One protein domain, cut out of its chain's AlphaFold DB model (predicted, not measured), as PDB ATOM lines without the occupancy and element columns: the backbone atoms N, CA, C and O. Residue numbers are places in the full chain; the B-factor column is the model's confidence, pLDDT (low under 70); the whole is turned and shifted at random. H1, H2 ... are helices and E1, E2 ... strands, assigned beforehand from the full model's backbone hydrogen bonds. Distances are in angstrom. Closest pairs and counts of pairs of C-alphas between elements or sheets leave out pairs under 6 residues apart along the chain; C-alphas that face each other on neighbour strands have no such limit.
ATOM      1  N   LYS A   2      -2.937 -46.948  18.092       36.25
ATOM      2  CA  LYS A   2      -1.748 -46.352  18.712       36.25
ATOM      3  C   LYS A   2      -1.728 -44.877  18.324       36.25
ATOM      4  O   LYS A   2      -1.723 -44.572  17.142       36.25
ATOM      5  N   LYS A   3      -1.757 -43.987  19.314       34.66
ATOM      6  CA  LYS A   3      -1.568 -42.554  19.092       34.66
ATOM      7  C   LYS A   3      -0.081 -42.315  18.870       34.66
ATOM      8  O   LYS A   3       0.705 -42.499  19.795       34.66
ATOM      9  N   THR A   4       0.308 -41.965  17.656       42.72
ATOM     10  CA  THR A   4       1.675 -41.541  17.350       42.72
ATOM     11  C   THR A   4       1.595 -40.146  16.761       42.72
ATOM     12  O   THR A   4       1.399 -39.995  15.565       42.72
ATOM     13  N   SER A   5       1.680 -39.137  17.631       44.50
ATOM     14  CA  SER A   5       1.955 -37.762  17.214       44.50
ATOM     15  C   SER A   5       3.465 -37.656  17.021       44.50
ATOM     16  O   SER A   5       4.236 -37.965  17.938       44.50
ATOM     17  N   TYR A   6       3.884 -37.320  15.804       51.25
ATOM     18  CA  TYR A   6       5.285 -37.155  15.441       51.25
ATOM     19  C   TYR A   6       5.559 -35.661  15.293       51.25
ATOM     20  O   TYR A   6       5.002 -35.006  14.419       51.25
ATOM     21  N   LYS A   7       6.436 -35.113  16.139       46.78
ATOM     22  CA  LYS A   7       6.913 -33.737  15.967       46.78
ATOM     23  C   LYS A   7       7.891 -33.716  14.796       46.78
ATOM     24  O   LYS A   7       9.030 -34.163  14.937       46.78
ATOM     25  N   ASN A   8       7.436 -33.251  13.637       42.19
ATOM     26  CA  ASN A   8       8.292 -33.102  12.471       42.19
ATOM     27  C   ASN A   8       9.240 -31.915  12.682       42.19
ATOM     28  O   ASN A   8       8.810 -30.776  12.715       42.19
ATOM     29  N   THR A   9      10.537 -32.182  12.839       43.28
ATOM     30  CA  THR A   9      11.586 -31.149  12.970       43.28
ATOM     31  C   THR A   9      12.125 -30.695  11.604       43.28
ATOM     32  O   THR A   9      13.217 -30.136  11.509       43.28
ATOM     33  N   GLN A  10      11.419 -31.007  10.513       36.62
ATOM     34  CA  GLN A  10      11.792 -30.587   9.166       36.62
ATOM     35  C   GLN A  10      11.103 -29.260   8.857       36.62
ATOM     36  O   GLN A  10       9.918 -29.233   8.550       36.62
ATOM     37  N   PHE A  11      11.891 -28.188   8.945       41.69
ATOM     38  CA  PHE A  11      11.603 -26.856   8.423       41.69
ATOM     39  C   PHE A  11      11.091 -26.942   6.979       41.69
ATOM     40  O   PHE A  11      11.884 -26.992   6.035       41.69
ATOM     41  N   VAL A  12       9.776 -26.942   6.787       33.22
ATOM     42  CA  VAL A  12       9.181 -26.595   5.500       33.22
ATOM     43  C   VAL A  12       8.663 -25.178   5.671       33.22
ATOM     44  O   VAL A  12       7.585 -24.963   6.185       33.22
ATOM     45  N   LEU A  13       9.480 -24.195   5.287       39.03
ATOM     46  CA  LEU A  13       9.068 -22.794   5.184       39.03
ATOM     47  C   LEU A  13       7.967 -22.679   4.112       39.03
ATOM     48  O   LEU A  13       8.256 -22.368   2.954       39.03
ATOM     49  N   ILE A  14       6.710 -22.954   4.466       47.03
ATOM     50  CA  ILE A  14       5.552 -22.549   3.667       47.03
ATOM     51  C   ILE A  14       5.234 -21.125   4.112       47.03
ATOM     52  O   ILE A  14       4.689 -20.876   5.178       47.03
ATOM     53  N   GLY A  15       5.729 -20.179   3.314       42.03
ATOM     54  CA  GLY A  15       5.874 -18.778   3.692       42.03
ATOM     55  C   GLY A  15       4.591 -18.111   4.185       42.03
ATOM     56  O   GLY A  15       3.540 -18.214   3.554       42.03
ATOM     57  N   MET A  16       4.740 -17.344   5.269       54.94
ATOM     58  CA  MET A  16       3.802 -16.301   5.684       54.94
ATOM     59  C   MET A  16       3.425 -15.450   4.462       54.94
ATOM     60  O   MET A  16       4.267 -14.778   3.859       54.94
ATOM     61  N   ALA A  17       2.162 -15.528   4.051       51.00
ATOM     62  CA  ALA A  17       1.655 -14.784   2.909       51.00
ATOM     63  C   ALA A  17       1.243 -13.381   3.367       51.00
ATOM     64  O   ALA A  17       0.098 -13.184   3.740       51.00
ATOM     65  N   PHE A  18       2.175 -12.425   3.326       46.97
ATOM     66  CA  PHE A  18       1.923 -11.031   3.705       46.97
ATOM     67  C   PHE A  18       1.189 -10.250   2.597       46.97
ATOM     68  O   PHE A  18       1.744 -10.010   1.518       46.97
ATOM     69  N   LEU A  19      -0.037  -9.799   2.866       48.31
ATOM     70  CA  LEU A  19      -0.809  -8.843   2.064       48.31
ATOM     71  C   LEU A  19      -0.702  -7.441   2.687       48.31
ATOM     72  O   LEU A  19      -1.519  -7.050   3.517       48.31
ATOM     73  N   SER A  20       0.307  -6.668   2.280       46.28
ATOM     74  CA  SER A  20       0.545  -5.321   2.817       46.28
ATOM     75  C   SER A  20      -0.495  -4.285   2.368       46.28
ATOM     76  O   SER A  20      -0.976  -4.296   1.227       46.28
ATOM     77  N   VAL A  21      -0.810  -3.336   3.257       48.97
ATOM     78  CA  VAL A  21      -1.697  -2.192   2.990       48.97
ATOM     79  C   VAL A  21      -0.921  -0.906   3.273       48.97
ATOM     80  O   VAL A  21      -0.842  -0.434   4.400       48.97
ATOM     81  N   ALA A  22      -0.372  -0.300   2.218       49.75
ATOM     82  CA  ALA A  22       0.505   0.862   2.345       49.75
ATOM     83  C   ALA A  22      -0.219   2.127   2.860       49.75
ATOM     84  O   ALA A  22      -1.152   2.629   2.224       49.75
ATOM     85  N   GLY A  23       0.283   2.717   3.953       45.03
ATOM     86  CA  GLY A  23      -0.200   3.983   4.516       45.03
ATOM     87  C   GLY A  23       0.913   4.976   4.885       45.03
ATOM     88  O   GLY A  23       1.311   5.078   6.043       45.03
ATOM     89  N   LEU A  24       1.357   5.804   3.932       51.84
ATOM     90  CA  LEU A  24       2.317   6.904   4.149       51.84
ATOM     91  C   LEU A  24       1.792   7.962   5.143       51.84
ATOM     92  O   LEU A  24       0.794   8.609   4.852       51.84
ATOM     93  N   THR A  25       2.488   8.207   6.264       47.88
ATOM     94  CA  THR A  25       2.655   9.540   6.906       47.88
ATOM     95  C   THR A  25       3.711   9.502   8.026       47.88
ATOM     96  O   THR A  25       3.792   8.550   8.795       47.88
ATOM     97  N   GLY A  26       4.533  10.556   8.103       47.03
ATOM     98  CA  GLY A  26       5.680  10.690   9.006       47.03
ATOM     99  C   GLY A  26       5.329  11.056  10.453       47.03
ATOM    100  O   GLY A  26       5.081  12.213  10.781       47.03
ATOM    101  N   CYS A  27       5.375  10.045  11.307       56.19
ATOM    102  CA  CYS A  27       5.670   9.998  12.746       56.19
ATOM    103  C   CYS A  27       5.904   8.510  12.984       56.19
ATOM    104  O   CYS A  27       5.050   7.773  12.515       56.19
ATOM    105  N   SER A  28       7.007   8.071  13.614       60.66
ATOM    106  CA  SER A  28       7.385   6.644  13.718       60.66
ATOM    107  C   SER A  28       6.168   5.751  13.967       60.66
ATOM    108  O   SER A  28       5.647   5.681  15.082       60.66
ATOM    109  N   LYS A  29       5.653   5.189  12.871       71.00
ATOM    110  CA  LYS A  29       4.308   4.631  12.783       71.00
ATOM    111  C   LYS A  29       4.479   3.145  12.989       71.00
ATOM    112  O   LYS A  29       5.249   2.516  12.271       71.00
ATOM    113  N   VAL A  30       3.824   2.618  14.010       81.50
ATOM    114  CA  VAL A  30       3.740   1.174  14.196       81.50
ATOM    115  C   VAL A  30       2.507   0.730  13.433       81.50
ATOM    116  O   VAL A  30       1.388   1.093  13.799       81.50
ATOM    117  N   GLU A  31       2.724   0.002  12.346       85.12
ATOM    118  CA  GLU A  31       1.672  -0.647  11.569       85.12
ATOM    119  C   GLU A  31       1.959  -2.138  11.557       85.12
ATOM    120  O   GLU A  31       3.083  -2.546  11.281       85.12
ATOM    121  N   LEU A  32       0.955  -2.942  11.897       86.94
ATOM    122  CA  LEU A  32       1.054  -4.386  11.755       86.94
ATOM    123  C   LEU A  32       1.030  -4.723  10.265       86.94
ATOM    124  O   LEU A  32       0.177  -4.200   9.549       86.94
ATOM    125  N   SER A  33       1.920  -5.614   9.829       87.56
ATOM    126  CA  SER A  33       1.880  -6.171   8.473       87.56
ATOM    127  C   SER A  33       0.534  -6.836   8.218       87.56
ATOM    128  O   SER A  33      -0.088  -6.613   7.185       87.56
ATOM    129  N   GLU A  34       0.054  -7.605   9.201       85.69
ATOM    130  CA  GLU A  34      -1.264  -8.226   9.192       85.69
ATOM    131  C   GLU A  34      -1.865  -8.237  10.599       85.69
ATOM    132  O   GLU A  34      -1.169  -8.337  11.606       85.69
ATOM    133  N   SER A  35      -3.194  -8.161  10.678       88.06
ATOM    134  CA  SER A  35      -3.916  -8.319  11.952       88.06
ATOM    135  C   SER A  35      -4.133  -9.787  12.335       88.06
ATOM    136  O   SER A  35      -4.560 -10.081  13.454       88.06
ATOM    137  N   THR A  36      -3.871 -10.710  11.408       90.06
ATOM    138  CA  THR A  36      -3.991 -12.157  11.590       90.06
ATOM    139  C   THR A  36      -2.820 -12.842  10.907       90.06
ATOM    140  O   THR A  36      -2.622 -12.631   9.721       90.06
ATOM    141  N   VAL A  37      -2.102 -13.687  11.634       92.50
ATOM    142  CA  VAL A  37      -1.041 -14.554  11.120       92.50
ATOM    143  C   VAL A  37      -1.564 -15.983  11.124       92.50
ATOM    144  O   VAL A  37      -2.183 -16.414  12.096       92.50
ATOM    145  N   THR A  38      -1.341 -16.716  10.040       93.12
ATOM    146  CA  THR A  38      -1.678 -18.142   9.963       93.12
ATOM    147  C   THR A  38      -0.406 -18.962  10.131       93.12
ATOM    148  O   THR A  38       0.590 -18.670   9.477       93.12
ATOM    149  N   LEU A  39      -0.455 -19.958  11.012       93.62
ATOM    150  CA  LEU A  39       0.646 -20.860  11.334       93.62
ATOM    151  C   LEU A  39       0.176 -22.304  11.146       93.62
ATOM    152  O   LEU A  39      -0.908 -22.661  11.611       93.62
ATOM    153  N   GLU A  40       0.984 -23.139  10.503       91.88
ATOM    154  CA  GLU A  40       0.717 -24.576  10.451       91.88
ATOM    155  C   GLU A  40       1.082 -25.258  11.778       91.88
ATOM    156  O   GLU A  40       2.043 -24.902  12.462       91.88
ATOM    157  N   LEU A  41       0.295 -26.258  12.167       91.50
ATOM    158  CA  LEU A  41       0.442 -26.969  13.431       91.50
ATOM    159  C   LEU A  41       1.835 -27.601  13.559       91.50
ATOM    160  O   LEU A  41       2.212 -28.477  12.781       91.50
ATOM    161  N   GLY A  42       2.556 -27.228  14.616       83.44
ATOM    162  CA  GLY A  42       3.902 -27.728  14.883       83.44
ATOM    163  C   GLY A  42       5.026 -26.989  14.152       83.44
ATOM    164  O   GLY A  42       6.177 -27.397  14.317       83.44
ATOM    165  N   GLU A  43       4.727 -25.932  13.393       89.00
ATOM    166  CA  GLU A  43       5.729 -24.960  12.945       89.00
ATOM    167  C   GLU A  43       6.035 -23.927  14.038       89.00
ATOM    168  O   GLU A  43       5.214 -23.674  14.919       89.00
ATOM    169  N   GLU A  44       7.225 -23.330  13.966       89.31
ATOM    170  CA  GLU A  44       7.677 -22.302  14.907       89.31
ATOM    171  C   GLU A  44       7.347 -20.904  14.376       89.31
ATOM    172  O   GLU A  44       7.585 -20.595  13.202       89.31
ATOM    173  N   LEU A  45       6.844 -20.030  15.248       91.50
ATOM    174  CA  LEU A  45       6.706 -18.612  14.932       91.50
ATOM    175  C   LEU A  45       8.044 -17.885  15.021       91.50
ATOM    176  O   LEU A  45       8.901 -18.185  15.849       91.50
ATOM    177  N   SER A  46       8.182 -16.845  14.200       91.81
ATOM    178  CA  SER A  46       9.307 -15.926  14.326       91.81
ATOM    179  C   SER A  46       9.216 -15.133  15.630       91.81
ATOM    180  O   SER A  46       8.160 -14.591  15.965       91.81
ATOM    181  N   ASP A  47      10.334 -15.010  16.339       91.44
ATOM    182  CA  ASP A  47      10.503 -14.132  17.500       91.44
ATOM    183  C   ASP A  47      10.941 -12.709  17.103       91.44
ATOM    184  O   ASP A  47      11.025 -11.805  17.941       91.44
ATOM    185  N   ASN A  48      11.193 -12.478  15.812       91.50
ATOM    186  CA  ASN A  48      11.649 -11.201  15.297       91.50
ATOM    187  C   ASN A  48      10.473 -10.250  15.053       91.50
ATOM    188  O   ASN A  48       9.659 -10.440  14.153       91.50
ATOM    189  N   VAL A  49      10.446  -9.142  15.797       91.31
ATOM    190  CA  VAL A  49       9.421  -8.092  15.678       91.31
ATOM    191  C   VAL A  49       9.284  -7.555  14.248       91.31
ATOM    192  O   VAL A  49       8.187  -7.184  13.831       91.31
ATOM    193  N   ALA A  50      10.382  -7.515  13.486       90.94
ATOM    194  CA  ALA A  50      10.379  -6.992  12.121       90.94
ATOM    195  C   ALA A  50       9.477  -7.786  11.165       90.94
ATOM    196  O   ALA A  50       9.007  -7.214  10.185       90.94
ATOM    197  N   ASP A  51       9.202  -9.056  11.461       90.94
ATOM    198  CA  ASP A  51       8.386  -9.906  10.592       90.94
ATOM    199  C   ASP A  51       6.890  -9.570  10.711       90.94
ATOM    200  O   ASP A  51       6.104  -9.873   9.821       90.94
ATOM    201  N   TYR A  52       6.488  -8.866  11.771       90.25
ATOM    202  CA  TYR A  52       5.090  -8.541  12.065       90.25
ATOM    203  C   TYR A  52       4.726  -7.079  11.799       90.25
ATOM    204  O   TYR A  52       3.558  -6.705  11.933       90.25
ATOM    205  N   LEU A  53       5.704  -6.233  11.461       89.81
ATOM    206  CA  LEU A  53       5.505  -4.796  11.295       89.81
ATOM    207  C   LEU A  53       5.787  -4.322   9.868       89.81
ATOM    208  O   LEU A  53       6.837  -4.608   9.293       89.81
ATOM    209  N   GLU A  54       4.900  -3.482   9.341       87.06
ATOM    210  CA  GLU A  54       5.071  -2.844   8.041       87.06
ATOM    211  C   GLU A  54       5.837  -1.521   8.187       87.06
ATOM    212  O   GLU A  54       5.559  -0.716   9.078       87.06
ATOM    213  N   ASN A  55       6.809  -1.277   7.297       76.56
ATOM    214  CA  ASN A  55       7.506   0.011   7.128       76.56
ATOM    215  C   ASN A  55       8.026   0.663   8.432       76.56
ATOM    216  O   ASN A  55       8.106   1.889   8.534       76.56
ATOM    217  N   SER A  56       8.387  -0.143   9.434       80.44
ATOM    218  CA  SER A  56       8.744   0.355  10.764       80.44
ATOM    219  C   SER A  56      10.177   0.886  10.853       80.44
ATOM    220  O   SER A  56      11.131   0.301  10.338       80.44
ATOM    221  N   ASP A  57      10.342   2.004  11.563       85.62
ATOM    222  CA  ASP A  57      11.645   2.631  11.791       85.62
ATOM    223  C   ASP A  57      12.557   1.757  12.665       85.62
ATOM    224  O   ASP A  57      12.109   1.120  13.619       85.62
ATOM    225  N   LYS A  58      13.881   1.849  12.464       85.50
ATOM    226  CA  LYS A  58      14.881   1.134  13.289       85.50
ATOM    227  C   LYS A  58      14.699   1.331  14.798       85.50
ATOM    228  O   LYS A  58      14.980   0.420  15.563       85.50
ATOM    229  N   LYS A  59      14.236   2.514  15.222       85.88
ATOM    230  CA  LYS A  59      13.959   2.814  16.636       85.88
ATOM    231  C   LYS A  59      12.793   1.993  17.187       85.88
ATOM    232  O   LYS A  59      12.853   1.580  18.339       85.88
ATOM    233  N   VAL A  60      11.749   1.782  16.383       87.25
ATOM    234  CA  VAL A  60      10.604   0.934  16.744       87.25
ATOM    235  C   VAL A  60      11.089  -0.502  16.876       87.25
ATOM    236  O   VAL A  60      10.947  -1.084  17.941       87.25
ATOM    237  N   LEU A  61      11.773  -1.023  15.854       88.31
ATOM    238  CA  LEU A  61      12.262  -2.406  15.836       88.31
ATOM    239  C   LEU A  61      13.185  -2.744  17.017       88.31
ATOM    240  O   LEU A  61      13.179  -3.868  17.495       88.31
ATOM    241  N   SER A  62      13.964  -1.775  17.509       88.69
ATOM    242  CA  SER A  62      14.881  -1.986  18.635       88.69
ATOM    243  C   SER A  62      14.247  -1.866  20.024       88.69
ATOM    244  O   SER A  62      14.938  -2.099  21.011       88.69
ATOM    245  N   SER A  63      13.006  -1.387  20.133       90.69
ATOM    246  CA  SER A  63      12.369  -1.103  21.435       90.69
ATOM    247  C   SER A  63      10.931  -1.590  21.564       90.69
ATOM    248  O   SER A  63      10.348  -1.468  22.637       90.69
ATOM    249  N   ALA A  64      10.351  -2.109  20.487       93.75
ATOM    250  CA  ALA A  64       9.101  -2.832  20.532       93.75
ATOM    251  C   ALA A  64       9.329  -4.226  21.132       93.75
ATOM    252  O   ALA A  64      10.347  -4.866  20.872       93.75
ATOM    253  N   GLU A  65       8.367  -4.683  21.921       95.25
ATOM    254  CA  GLU A  65       8.374  -5.996  22.558       95.25
ATOM    255  C   GLU A  65       7.267  -6.849  21.944       95.25
ATOM    256  O   GLU A  65       6.119  -6.411  21.864       95.25
ATOM    257  N   LEU A  66       7.614  -8.052  21.489       96.06
ATOM    258  CA  LEU A  66       6.669  -9.029  20.958       96.06
ATOM    259  C   LEU A  66       6.256  -9.995  22.071       96.06
ATOM    260  O   LEU A  66       7.102 -10.597  22.730       96.06
ATOM    261  N   ASP A  67       4.949 -10.152  22.261       96.44
ATOM    262  CA  ASP A  67       4.355 -11.074  23.222       96.44
ATOM    263  C   ASP A  67       3.541 -12.144  22.483       96.44
ATOM    264  O   ASP A  67       2.444 -11.886  21.971       96.44
ATOM    265  N   LEU A  68       4.113 -13.350  22.443       95.94
ATOM    266  CA  LEU A  68       3.510 -14.582  21.925       95.94
ATOM    267  C   LEU A  68       3.169 -15.571  23.053       95.94
ATOM    268  O   LEU A  68       2.860 -16.727  22.786       95.94
ATOM    269  N   SER A  69       3.229 -15.155  24.323       95.69
ATOM    270  CA  SER A  69       3.180 -16.073  25.475       95.69
ATOM    271  C   SER A  69       1.889 -16.891  25.591       95.69
ATOM    272  O   SER A  69       1.883 -17.954  26.212       95.69
ATOM    273  N   ALA A  70       0.795 -16.403  25.002       95.56
ATOM    274  CA  ALA A  70      -0.497 -17.080  24.980       95.56
ATOM    275  C   ALA A  70      -0.684 -18.026  23.780       95.56
ATOM    276  O   ALA A  70      -1.700 -18.721  23.724       95.56
ATOM    277  N   VAL A  71       0.242 -18.036  22.817       95.25
ATOM    278  CA  VAL A  71       0.150 -18.851  21.602       95.25
ATOM    279  C   VAL A  71       0.643 -20.267  21.890       95.25
ATOM    280  O   VAL A  71       1.762 -20.462  22.355       95.25
ATOM    281  N   ASP A  72      -0.196 -21.264  21.600       94.50
ATOM    282  CA  ASP A  72       0.176 -22.680  21.664       94.50
ATOM    283  C   ASP A  72       0.302 -23.248  20.245       94.50
ATOM    284  O   ASP A  72      -0.677 -23.675  19.631       94.50
ATOM    285  N   GLU A  73       1.533 -23.262  19.734       91.94
ATOM    286  CA  GLU A  73       1.900 -23.774  18.403       91.94
ATOM    287  C   GLU A  73       1.635 -25.283  18.244       91.94
ATOM    288  O   GLU A  73       1.596 -25.811  17.133       91.94
ATOM    289  N   SER A  74       1.423 -26.002  19.355       90.50
ATOM    290  CA  SER A  74       1.167 -27.445  19.364       90.50
ATOM    291  C   SER A  74      -0.315 -27.807  19.311       90.50
ATOM    292  O   SER A  74      -0.666 -28.992  19.338       90.50
ATOM    293  N   LYS A  75      -1.197 -26.806  19.226       92.56
ATOM    294  CA  LYS A  75      -2.639 -27.013  19.249       92.56
ATOM    295  C   LYS A  75      -3.362 -26.084  18.284       92.56
ATOM    296  O   LYS A  75      -3.271 -24.865  18.390       92.56
ATOM    297  N   VAL A  76      -4.184 -26.674  17.417       93.44
ATOM    298  CA  VAL A  76      -5.082 -25.928  16.526       93.44
ATOM    299  C   VAL A  76      -5.976 -25.004  17.348       93.44
ATOM    300  O   VAL A  76      -6.628 -25.430  18.310       93.44
ATOM    301  N   GLY A  77      -6.005 -23.733  16.971       95.56
ATOM    302  CA  GLY A  77      -6.686 -22.706  17.738       95.56
ATOM    303  C   GLY A  77      -6.420 -21.303  17.217       95.56
ATOM    304  O   GLY A  77      -5.622 -21.089  16.311       95.56
ATOM    305  N   SER A  78      -7.121 -20.343  17.812       96.81
ATOM    306  CA  SER A  78      -6.922 -18.921  17.566       96.81
ATOM    307  C   SER A  78      -6.451 -18.282  18.865       96.81
ATOM    308  O   SER A  78      -7.115 -18.409  19.898       96.81
ATOM    309  N   TYR A  79      -5.287 -17.646  18.818       97.12
ATOM    310  CA  TYR A  79      -4.575 -17.127  19.978       97.12
ATOM    311  C   TYR A  79      -4.349 -15.628  19.828       97.12
ATOM    312  O   TYR A  79      -4.073 -15.129  18.737       97.12
ATOM    313  N   SER A  80      -4.464 -14.896  20.932       95.62
ATOM    314  CA  SER A  80      -4.131 -13.474  20.954       95.62
ATOM    315  C   SER A  80      -2.633 -13.288  21.153       95.62
ATOM    316  O   SER A  80      -2.050 -13.875  22.062       95.62
ATOM    317  N   ALA A  81      -2.046 -12.422  20.339       96.12
ATOM    318  CA  ALA A  81      -0.672 -11.964  20.442       96.12
ATOM    319  C   ALA A  81      -0.639 -10.434  20.372       96.12
ATOM    320  O   ALA A  81      -1.634  -9.789  20.015       96.12
ATOM    321  N   LYS A  82       0.484  -9.824  20.744       95.88
ATOM    322  CA  LYS A  82       0.613  -8.366  20.669       95.88
ATOM    323  C   LYS A  82       2.049  -7.905  20.506       95.88
ATOM    324  O   LYS A  82       2.989  -8.582  20.905       95.88
ATOM    325  N   ILE A  83       2.181  -6.695  19.976       95.12
ATOM    326  CA  ILE A  83       3.419  -5.922  20.013       95.12
ATOM    327  C   ILE A  83       3.188  -4.714  20.911       95.12
ATOM    328  O   ILE A  83       2.212  -3.988  20.730       95.12
ATOM    329  N   SER A  84       4.076  -4.482  21.866       94.25
ATOM    330  CA  SER A  84       4.033  -3.332  22.765       94.25
ATOM    331  C   SER A  84       5.131  -2.341  22.386       94.25
ATOM    332  O   SER A  84       6.305  -2.690  22.312       94.25
ATOM    333  N   TYR A  85       4.765  -1.083  22.142       93.06
ATOM    334  CA  TYR A  85       5.713  -0.005  21.849       93.06
ATOM    335  C   TYR A  85       5.225   1.316  22.441       93.06
ATOM    336  O   TYR A  85       4.092   1.737  22.205       93.06
ATOM    337  N   ASN A  86       6.098   2.006  23.182       91.00
ATOM    338  CA  ASN A  86       5.822   3.324  23.767       91.00
ATOM    339  C   ASN A  86       4.496   3.374  24.568       91.00
ATOM    340  O   ASN A  86       3.675   4.275  24.379       91.00
ATOM    341  N   ASN A  87       4.280   2.379  25.439       89.38
ATOM    342  CA  ASN A  87       3.064   2.189  26.250       89.38
ATOM    343  C   ASN A  87       1.762   2.004  25.447       89.38
ATOM    344  O   ASN A  87       0.672   2.248  25.969       89.38
ATOM    345  N   LYS A  88       1.858   1.599  24.177       91.69
ATOM    346  CA  LYS A  88       0.719   1.194  23.351       91.69
ATOM    347  C   LYS A  88       0.863  -0.264  22.944       91.69
ATOM    348  O   LYS A  88       1.937  -0.668  22.510       91.69
ATOM    349  N   ASP A  89      -0.246  -0.989  23.027       93.69
ATOM    350  CA  ASP A  89      -0.350  -2.377  22.593       93.69
ATOM    351  C   ASP A  89      -1.030  -2.439  21.220       93.69
ATOM    352  O   ASP A  89      -2.071  -1.815  20.995       93.69
ATOM    353  N   TYR A  90      -0.435  -3.210  20.318       93.56
ATOM    354  CA  TYR A  90      -0.909  -3.489  18.968       93.56
ATOM    355  C   TYR A  90      -1.261  -4.981  18.907       93.56
ATOM    356  O   TYR A  90      -0.371  -5.807  18.691       93.56
ATOM    357  N   PRO A  91      -2.522  -5.352  19.196       95.06
ATOM    358  CA  PRO A  91      -2.935  -6.747  19.230       95.06
ATOM    359  C   PRO A  91      -3.101  -7.309  17.817       95.06
ATOM    360  O   PRO A  91      -3.595  -6.628  16.918       95.06
ATOM    361  N   PHE A  92      -2.758  -8.580  17.657       94.50
ATOM    362  CA  PHE A  92      -3.023  -9.371  16.462       94.50
ATOM    363  C   PHE A  92      -3.405 -10.800  16.857       94.50
ATOM    364  O   PHE A  92      -3.320 -11.197  18.022       94.50
ATOM    365  N   THR A  93      -3.893 -11.563  15.888       94.56
ATOM    366  CA  THR A  93      -4.331 -12.945  16.101       94.56
ATOM    367  C   THR A  93      -3.367 -13.907  15.430       94.56
ATOM    368  O   THR A  93      -2.968 -13.674  14.295       94.56
ATOM    369  N   VAL A  94      -3.035 -15.006  16.097       96.56
ATOM    370  CA  VAL A  94      -2.366 -16.153  15.479       96.56
ATOM    371  C   VAL A  94      -3.375 -17.284  15.347       96.56
ATOM    372  O   VAL A  94      -3.912 -17.764  16.345       96.56
ATOM    373  N   ASN A  95      -3.627 -17.720  14.119       95.69
ATOM    374  CA  ASN A  95      -4.435 -18.894  13.827       95.69
ATOM    375  C   ASN A  95      -3.512 -20.079  13.554       95.69
ATOM    376  O   ASN A  95      -2.898 -20.148  12.493       95.69
ATOM    377  N   VAL A  96      -3.450 -21.013  14.500       95.44
ATOM    378  CA  VAL A  96      -2.788 -22.303  14.308       95.44
ATOM    379  C   VAL A  96      -3.784 -23.229  13.627       95.44
ATOM    380  O   VAL A  96      -4.827 -23.554  14.203       95.44
ATOM    381  N   ILE A  97      -3.485 -23.621  12.396       92.31
ATOM    382  CA  ILE A  97      -4.309 -24.505  11.573       92.31
ATOM    383  C   ILE A  97      -3.533 -25.765  11.221       92.31
ATOM    384  O   ILE A  97      -2.320 -25.820  11.361       92.31
ATOM    385  N   ASP A  98      -4.243 -26.792  10.781       91.50
ATOM    386  CA  ASP A  98      -3.619 -28.040  10.376       91.50
ATOM    387  C   ASP A  98      -4.076 -28.418   8.971       91.50
ATOM    388  O   ASP A  98      -5.149 -28.999   8.779       91.50
ATOM    389  N   THR A  99      -3.288 -28.023   7.973       90.31
ATOM    390  CA  THR A  99      -3.580 -28.289   6.558       90.31
ATOM    391  C   THR A  99      -2.634 -29.311   5.938       90.31
ATOM    392  O   THR A  99      -2.975 -29.927   4.923       90.31
ATOM    393  N   THR A 100      -1.483 -29.558   6.568       88.69
ATOM    394  CA  THR A 100      -0.481 -30.520   6.095       88.69
ATOM    395  C   THR A 100      -0.994 -31.954   6.198       88.69
ATOM    396  O   THR A 100      -1.198 -32.468   7.290       88.69
ATOM    397  N   ALA A 101      -1.203 -32.620   5.061       87.19
ATOM    398  CA  ALA A 101      -1.677 -34.002   5.020       87.19
ATOM    399  C   ALA A 101      -0.665 -34.994   5.637       87.19
ATOM    400  O   ALA A 101       0.543 -34.789   5.511       87.19
TER     401      ALA A 101
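What this domain is: This is residues 2 to 101 of the 153 residues of an uncharacterized protein of Roseburia inulinivorans (UniProt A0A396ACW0). With little regular structure, a small four-stranded sheet curls like part of a barrel, residues 41 to 57 looping over its hollow side, while unnamed residues 2 to 35 run past it and make the length. The 100 printed residues, mostly strand in class with 31 in named elements, have E1, H1, E2, E3, E4 in order; the sheet, E1 E4 E3 E2, is mixed. The whole is only just compact, close to loose: radius of gyration 15.2 A, spans 58 by 24 by 20 A.

How they stand to each other: E1, residues 36 to 40, is parallel to E4, residues 88 to 97, at 34 degrees, with N 37 and O 93 2.8 A apart. H1, residues 58 to 61, is not on the sheet and is too short for any O i to N i+4 pair; its one O i to N i+3 pair is out of range. E2, residues 65 to 67, and E3, residues 77 to 85, form a hairpin, N 67 to O 82 2.9 A; E3 and E4 form another, N 81 to O 92 2.9 A.

Where its parts are: E1 begins at C-alpha 36 (-3.991, -12.157, 11.590). E3 is 26.2 A long; E4, 28.7 A, ends at C-alpha 97 (-4.309, -24.505, 11.573).

The domain as a whole: The farthest C-alphas, Lys 2 and Gly 26, are 58.3 A apart. The printed part has no cut; E1 to H1 is a long link. Residues 2 to 28 have pLDDT under 70.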